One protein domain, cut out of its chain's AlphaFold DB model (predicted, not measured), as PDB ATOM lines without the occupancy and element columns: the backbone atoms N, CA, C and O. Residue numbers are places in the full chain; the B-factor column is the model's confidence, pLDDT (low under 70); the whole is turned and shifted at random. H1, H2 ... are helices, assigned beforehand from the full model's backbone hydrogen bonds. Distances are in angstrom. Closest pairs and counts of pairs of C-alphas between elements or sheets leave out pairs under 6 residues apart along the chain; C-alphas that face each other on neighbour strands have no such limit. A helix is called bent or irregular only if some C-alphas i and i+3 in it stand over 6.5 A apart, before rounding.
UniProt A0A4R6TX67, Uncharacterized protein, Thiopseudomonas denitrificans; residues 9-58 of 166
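What this domain is: This is residues 9 to 58 of the 166 residues of an uncharacterized protein of Thiopseudomonas denitrificans (UniProt A0A4R6TX67). Two helices of unequal length, H1 and H2, make a slender helical hairpin that opens like a narrow V: they meet beside the turn at residues 27 and 28 and spread from there. The longer one, H2, makes the long axis, and its residues 40 to 58 stand free, as do residues 9 to 16 of H1. The printed part has 50 residues with two named helices, H1 then H2, and no named strand; its class is all helix. It is only just loose, close to extended, with a radius of gyration of the C-alphas of 14.6 A, and its outline is a rod of 47 by 22 by 7 A.

How they stand to each other: H1, residues 9 to 26, and H2, residues 29 to 58, form a helical hairpin and run opposite ways at a shallow tilt of 18 degrees. They only just touch, with 3 pairs of C-alphas within 8 A, and the closest C-alphas are those of Leu 24 and Arg 32, 7.2 A apart. H1 touches with residues 21 to 24 alone, and H2 with residues 31 to 32 alone. Their centres are 17.4 A apart. Of the O i to N i+4 pairs, 13 of 14 in H1 and 24 of 26 in H2 are within hydrogen-bond range.

Where its parts are: H1 begins at C-alpha 9 at (-9.970, -31.634, 27.011) and measures 27.7 A from first to last C-alpha. It is only just irregular: C-alphas 23 and 26 are 6.7 A apart. H2 begins at C-alpha 29 at (13.065, -21.738, 39.053), measures 42.4 A, and ends at C-alpha 58 at (-10.265, -55.612, 28.694). It has a kink of 30 degrees near residue 52 and is only just irregular, with C-alphas 53 and 56 at 6.8 A.

The domain as a whole: The two C-alphas farthest apart are those of Arg 26 and Ala 56, at 46.7 A. The printed part has no cut, and the link from H1 to H2 is tight. The mean pLDDT of the printed part is 81.2; residues 9 to 12 and 21 to 28 are under 70.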
ATOM      1  N   ALA A   9     -10.504 -31.709  25.648       52.16
ATOM      2  CA  ALA A   9      -9.970 -31.634  27.011       52.16
ATOM      3  C   ALA A   9      -8.429 -31.535  27.053       52.16
ATOM      4  O   ALA A   9      -7.873 -30.837  27.901       52.16
ATOM      5  N   LEU A  10      -7.734 -32.174  26.105       56.47
ATOM      6  CA  LEU A  10      -6.268 -32.202  26.015       56.47
ATOM      7  C   LEU A  10      -5.614 -30.838  25.691       56.47
ATOM      8  O   LEU A  10      -4.684 -30.453  26.406       56.47
ATOM      9  N   PRO A  11      -6.062 -30.061  24.680       62.28
ATOM     10  CA  PRO A  11      -5.430 -28.776  24.362       62.28
ATOM     11  C   PRO A  11      -5.687 -27.700  25.425       62.28
ATOM     12  O   PRO A  11      -4.820 -26.861  25.670       62.28
ATOM     13  N   VAL A  12      -6.844 -27.732  26.094       68.25
ATOM     14  CA  VAL A  12      -7.184 -26.761  27.145       68.25
ATOM     15  C   VAL A  12      -6.302 -26.965  28.379       68.25
ATOM     16  O   VAL A  12      -5.782 -25.995  28.928       68.25
ATOM     17  N   LEU A  13      -6.046 -28.219  28.766       70.25
ATOM     18  CA  LEU A  13      -5.115 -28.542  29.851       70.25
ATOM     19  C   LEU A  13      -3.686 -28.091  29.523       70.25
ATOM     20  O   LEU A  13      -3.033 -27.471  30.361       70.25
ATOM     21  N   ALA A  14      -3.226 -28.318  28.289       73.31
ATOM     22  CA  ALA A  14      -1.908 -27.870  27.843       73.31
ATOM     23  C   ALA A  14      -1.778 -26.336  27.855       73.31
ATOM     24  O   ALA A  14      -0.772 -25.804  28.327       73.31
ATOM     25  N   ALA A  15      -2.810 -25.614  27.406       75.06
ATOM     26  CA  ALA A  15      -2.829 -24.153  27.419       75.06
ATOM     27  C   ALA A  15      -2.812 -23.586  28.847       75.06
ATOM     28  O   ALA A  15      -2.056 -22.655  29.122       75.06
ATOM     29  N   ILE A  16      -3.578 -24.174  29.773       79.19
ATOM     30  CA  ILE A  16      -3.600 -23.768  31.187       79.19
ATOM     31  C   ILE A  16      -2.235 -24.013  31.841       79.19
ATOM     32  O   ILE A  16      -1.724 -23.135  32.538       79.19
ATOM     33  N   VAL A  17      -1.600 -25.158  31.567       77.19
ATOM     34  CA  VAL A  17      -0.246 -25.470  32.056       77.19
ATOM     35  C   VAL A  17       0.782 -24.481  31.502       77.19
ATOM     36  O   VAL A  17       1.604 -23.965  32.263       77.19
ATOM     37  N   LEU A  18       0.719 -24.151  30.208       74.81
ATOM     38  CA  LEU A  18       1.622 -23.181  29.583       74.81
ATOM     39  C   LEU A  18       1.430 -21.773  30.160       74.81
ATOM     40  O   LEU A  18       2.417 -21.124  30.517       74.81
ATOM     41  N   LEU A  19       0.186 -21.326  30.343       75.81
ATOM     42  CA  LEU A  19      -0.121 -20.004  30.890       75.81
ATOM     43  C   LEU A  19       0.298 -19.883  32.363       75.81
ATOM     44  O   LEU A  19       0.938 -18.901  32.748       75.81
ATOM     45  N   LEU A  20       0.029 -20.912  33.176       70.88
ATOM     46  CA  LEU A  20       0.499 -20.992  34.562       70.88
ATOM     47  C   LEU A  20       2.031 -20.999  34.622       70.88
ATOM     48  O   LEU A  20       2.621 -20.249  35.398       70.88
ATOM     49  N   SER A  21       2.701 -21.772  33.763       66.25
ATOM     50  CA  SER A  21       4.167 -21.822  33.727       66.25
ATOM     51  C   SER A  21       4.796 -20.471  33.354       66.25
ATOM     52  O   SER A  21       5.809 -20.085  33.950       66.25
ATOM     53  N   ALA A  22       4.178 -19.716  32.437       67.25
ATOM     54  CA  ALA A  22       4.605 -18.380  32.032       67.25
ATOM     55  C   ALA A  22       4.392 -17.343  33.148       67.25
ATOM     56  O   ALA A  22       5.265 -16.513  33.398       67.25
ATOM     57  N   LEU A  23       3.288 -17.438  33.891       66.25
ATOM     58  CA  LEU A  23       3.020 -16.577  35.048       66.25
ATOM     59  C   LEU A  23       3.963 -16.881  36.227       66.25
ATOM     60  O   LEU A  23       4.456 -15.963  36.883       66.25
ATOM     61  N   LEU A  24       4.318 -18.155  36.439       61.91
ATOM     62  CA  LEU A  24       5.327 -18.572  37.421       61.91
ATOM     63  C   LEU A  24       6.776 -18.233  36.996       61.91
ATOM     64  O   LEU A  24       7.700 -18.391  37.798       61.91
ATOM     65  N   HIS A  25       7.003 -17.746  35.764       59.03
ATOM     66  CA  HIS A  25       8.335 -17.405  35.234       59.03
ATOM     67  C   HIS A  25       9.070 -16.346  36.035       59.03
ATOM     68  O   HIS A  25      10.291 -16.414  36.160       59.03
ATOM     69  N   ARG A  26       8.335 -15.391  36.604       62.47
ATOM     70  CA  ARG A  26       8.929 -14.223  37.253       62.47
ATOM     71  C   ARG A  26       9.379 -14.451  38.697       62.47
ATOM     72  O   ARG A  26       9.930 -13.518  39.270       62.47
ATOM     73  N   ARG A  27       9.143 -15.623  39.314       60.84
ATOM     74  CA  ARG A  27       9.278 -15.735  40.783       60.84
ATOM     75  C   ARG A  27      10.160 -16.848  41.356       60.84
ATOM     76  O   ARG A  27      10.688 -16.612  42.434       60.84
ATOM     77  N   SER A  28      10.376 -18.004  40.709       69.19
ATOM     78  CA  SER A  28      11.358 -19.008  41.195       69.19
ATOM     79  C   SER A  28      11.501 -20.226  40.269       69.19
ATOM     80  O   SER A  28      10.535 -20.955  40.039       69.19
ATOM     81  N   LEU A  29      12.726 -20.516  39.805       73.00
ATOM     82  CA  LEU A  29      13.065 -21.738  39.053       73.00
ATOM     83  C   LEU A  29      12.803 -23.019  39.872       73.00
ATOM     84  O   LEU A  29      12.397 -24.037  39.320       73.00
ATOM     85  N   ARG A  30      12.962 -22.953  41.202       76.12
ATOM     86  CA  ARG A  30      12.732 -24.089  42.111       76.12
ATOM     87  C   ARG A  30      11.260 -24.498  42.145       76.12
ATOM     88  O   ARG A  30      10.960 -25.683  42.102       76.12
ATOM     89  N   LEU A  31      10.346 -23.524  42.154       78.38
ATOM     90  CA  LEU A  31       8.906 -23.800  42.179       78.38
ATOM     91  C   LEU A  31       8.438 -24.495  40.893       78.38
ATOM     92  O   LEU A  31       7.586 -25.374  40.940       78.38
ATOM     93  N   ARG A  32       9.037 -24.142  39.751       76.69
ATOM     94  CA  ARG A  32       8.747 -24.772  38.455       76.69
ATOM     95  C   ARG A  32       9.182 -26.230  38.404       76.69
ATOM     96  O   ARG A  32       8.412 -27.057  37.938       76.69
ATOM     97  N   ILE A  33      10.385 -26.535  38.895       83.12
ATOM     98  CA  ILE A  33      10.894 -27.913  38.944       83.12
ATOM     99  C   ILE A  33      10.012 -28.765  39.865       83.12
ATOM    100  O   ILE A  33       9.634 -29.870  39.490       83.12
ATOM    101  N   LEU A  34       9.618 -28.229  41.027       87.19
ATOM    102  CA  LEU A  34       8.710 -28.920  41.947       87.19
ATOM    103  C   LEU A  34       7.336 -29.176  41.319       87.19
ATOM    104  O   LEU A  34       6.854 -30.304  41.349       87.19
ATOM    105  N   LEU A  35       6.723 -28.158  40.709       87.75
ATOM    106  CA  LEU A  35       5.411 -28.295  40.077       87.75
ATOM    107  C   LEU A  35       5.448 -29.278  38.899       87.75
ATOM    108  O   LEU A  35       4.566 -30.122  38.778       87.75
ATOM    109  N   ALA A  36       6.487 -29.207  38.062       87.75
ATOM    110  CA  ALA A  36       6.684 -30.150  36.966       87.75
ATOM    111  C   ALA A  36       6.835 -31.589  37.482       87.75
ATOM    112  O   ALA A  36       6.190 -32.492  36.956       87.75
ATOM    113  N   GLY A  37       7.618 -31.799  38.546       89.50
ATOM    114  CA  GLY A  37       7.762 -33.110  39.182       89.50
ATOM    115  C   GLY A  37       6.434 -33.659  39.707       89.50
ATOM    116  O   GLY A  37       6.088 -34.802  39.420       89.50
ATOM    117  N   VAL A  38       5.649 -32.832  40.406       92.75
ATOM    118  CA  VAL A  38       4.317 -33.217  40.904       92.75
ATOM    119  C   VAL A  38       3.384 -33.605  39.757       92.75
ATOM    120  O   VAL A  38       2.694 -34.613  39.859       92.75
ATOM    121  N   LEU A  39       3.380 -32.850  38.656       92.75
ATOM    122  CA  LEU A  39       2.542 -33.156  37.494       92.75
ATOM    123  C   LEU A  39       2.934 -34.476  36.824       92.75
ATOM    124  O   LEU A  39       2.053 -35.255  36.467       92.75
ATOM    125  N   VAL A  40       4.234 -34.755  36.685       93.69
ATOM    126  CA  VAL A  40       4.719 -36.026  36.123       93.69
ATOM    127  C   VAL A  40       4.309 -37.200  37.010       93.69
ATOM    128  O   VAL A  40       3.779 -38.189  36.506       93.69
ATOM    129  N   LEU A  41       4.485 -37.077  38.328       92.25
ATOM    130  CA  LEU A  41       4.081 -38.115  39.280       92.25
ATOM    131  C   LEU A  41       2.564 -38.331  39.279       92.25
ATOM    132  O   LEU A  41       2.111 -39.473  39.248       92.25
ATOM    133  N   ALA A  42       1.780 -37.252  39.258       91.44
ATOM    134  CA  ALA A  42       0.324 -37.329  39.199       91.44
ATOM    135  C   ALA A  42      -0.160 -37.977  37.894       91.44
ATOM    136  O   ALA A  42      -1.055 -38.818  37.928       91.44
ATOM    137  N   GLY A  43       0.453 -37.636  36.756       94.19
ATOM    138  CA  GLY A  43       0.143 -38.253  35.466       94.19
ATOM    139  C   GLY A  43       0.462 -39.748  35.443       94.19
ATOM    140  O   GLY A  43      -0.367 -40.546  35.011       94.19
ATOM    141  N   GLY A  44       1.626 -40.139  35.970       94.06
ATOM    142  CA  GLY A  44       2.003 -41.549  36.109       94.06
ATOM    143  C   GLY A  44       1.033 -42.327  37.000       94.06
ATOM    144  O   GLY A  44       0.529 -43.370  36.592       94.06
ATOM    145  N   ALA A  45       0.700 -41.785  38.174       93.81
ATOM    146  CA  ALA A  45      -0.267 -42.389  39.090       93.81
ATOM    147  C   ALA A  45      -1.664 -42.518  38.460       93.81
ATOM    148  O   ALA A  45      -2.296 -43.563  38.581       93.81
ATOM    149  N   ALA A  46      -2.129 -41.491  37.740       94.00
ATOM    150  CA  ALA A  46      -3.410 -41.535  37.040       94.00
ATOM    151  C   ALA A  46      -3.430 -42.611  35.944       94.00
ATOM    152  O   ALA A  46      -4.422 -43.320  35.801       94.00
ATOM    153  N   SER A  47      -2.332 -42.765  35.196       95.00
ATOM    154  CA  SER A  47      -2.208 -43.815  34.181       95.00
ATOM    155  C   SER A  47      -2.222 -45.217  34.792       95.00
ATOM    156  O   SER A  47      -2.851 -46.108  34.227       95.00
ATOM    157  N   LEU A  48      -1.543 -45.423  35.924       93.69
ATOM    158  CA  LEU A  48      -1.551 -46.706  36.635       93.69
ATOM    159  C   LEU A  48      -2.947 -47.028  37.170       93.69
ATOM    160  O   LEU A  48      -3.471 -48.105  36.907       93.69
ATOM    161  N   ALA A  49      -3.594 -46.057  37.817       94.56
ATOM    162  CA  ALA A  49      -4.967 -46.213  38.278       94.56
ATOM    163  C   ALA A  49      -5.909 -46.563  37.117       94.56
ATOM    164  O   ALA A  49      -6.714 -47.480  37.229       94.56
ATOM    165  N   TYR A  50      -5.781 -45.883  35.976       95.44
ATOM    166  CA  TYR A  50      -6.576 -46.193  34.789       95.44
ATOM    167  C   TYR A  50      -6.413 -47.655  34.351       95.44
ATOM    168  O   TYR A  50      -7.410 -48.324  34.086       95.44
ATOM    169  N   GLN A  51      -5.178 -48.165  34.305       93.25
ATOM    170  CA  GLN A  51      -4.911 -49.561  33.949       93.25
ATOM    171  C   GLN A  51      -5.553 -50.534  34.943       93.25
ATOM    172  O   GLN A  51      -6.154 -51.515  34.506       93.25
ATOM    173  N   ASP A  52      -5.499 -50.229  36.241       93.56
ATOM    174  CA  ASP A  52      -6.106 -51.067  37.276       93.56
ATOM    175  C   ASP A  52      -7.617 -51.226  37.094       93.56
ATOM    176  O   ASP A  52      -8.142 -52.337  37.116       93.56
ATOM    177  N   TYR A  53      -8.331 -50.123  36.867       95.38
ATOM    178  CA  TYR A  53      -9.790 -50.171  36.743       95.38
ATOM    179  C   TYR A  53     -10.270 -50.662  35.370       95.38
ATOM    180  O   TYR A  53     -11.369 -51.208  35.274       95.38
ATOM    181  N   HIS A  54      -9.466 -50.508  34.310       95.44
ATOM    182  CA  HIS A  54      -9.831 -50.971  32.966       95.44
ATOM    183  C   HIS A  54      -9.412 -52.404  32.643       95.44
ATOM    184  O   HIS A  54      -9.920 -52.978  31.674       95.44
ATOM    185  N   TRP A  55      -8.536 -53.015  33.437       94.25
ATOM    186  CA  TRP A  55      -8.094 -54.387  33.201       94.25
ATOM    187  C   TRP A  55      -9.274 -55.364  33.072       94.25
ATOM    188  O   TRP A  55      -9.365 -56.098  32.088       94.25
ATOM    189  N   ALA A  56     -10.236 -55.300  33.996       94.56
ATOM    190  CA  ALA A  56     -11.400 -56.183  33.986       94.56
ATOM    191  C   ALA A  56     -12.270 -56.009  32.734       94.56
ATOM    192  O   ALA A  56     -12.759 -56.995  32.189       94.56
ATOM    193  N   THR A  57     -12.440 -54.773  32.250       94.88
ATOM    194  CA  THR A  57     -13.146 -54.531  30.982       94.88
ATOM    195  C   THR A  57     -12.404 -55.161  29.809       94.88
ATOM    196  O   THR A  57     -13.013 -55.890  29.037       94.88
ATOM    197  N   GLY A  58     -11.077 -55.005  29.749       93.62
ATOM    198  CA  GLY A  58     -10.265 -55.612  28.694       93.62
ATOM    199  C   GLY A  58     -10.302 -57.142  28.700       93.62
ATOM    200  O   GLY A  58     -10.325 -57.751  27.634       93.62
TER     201      GLY A  58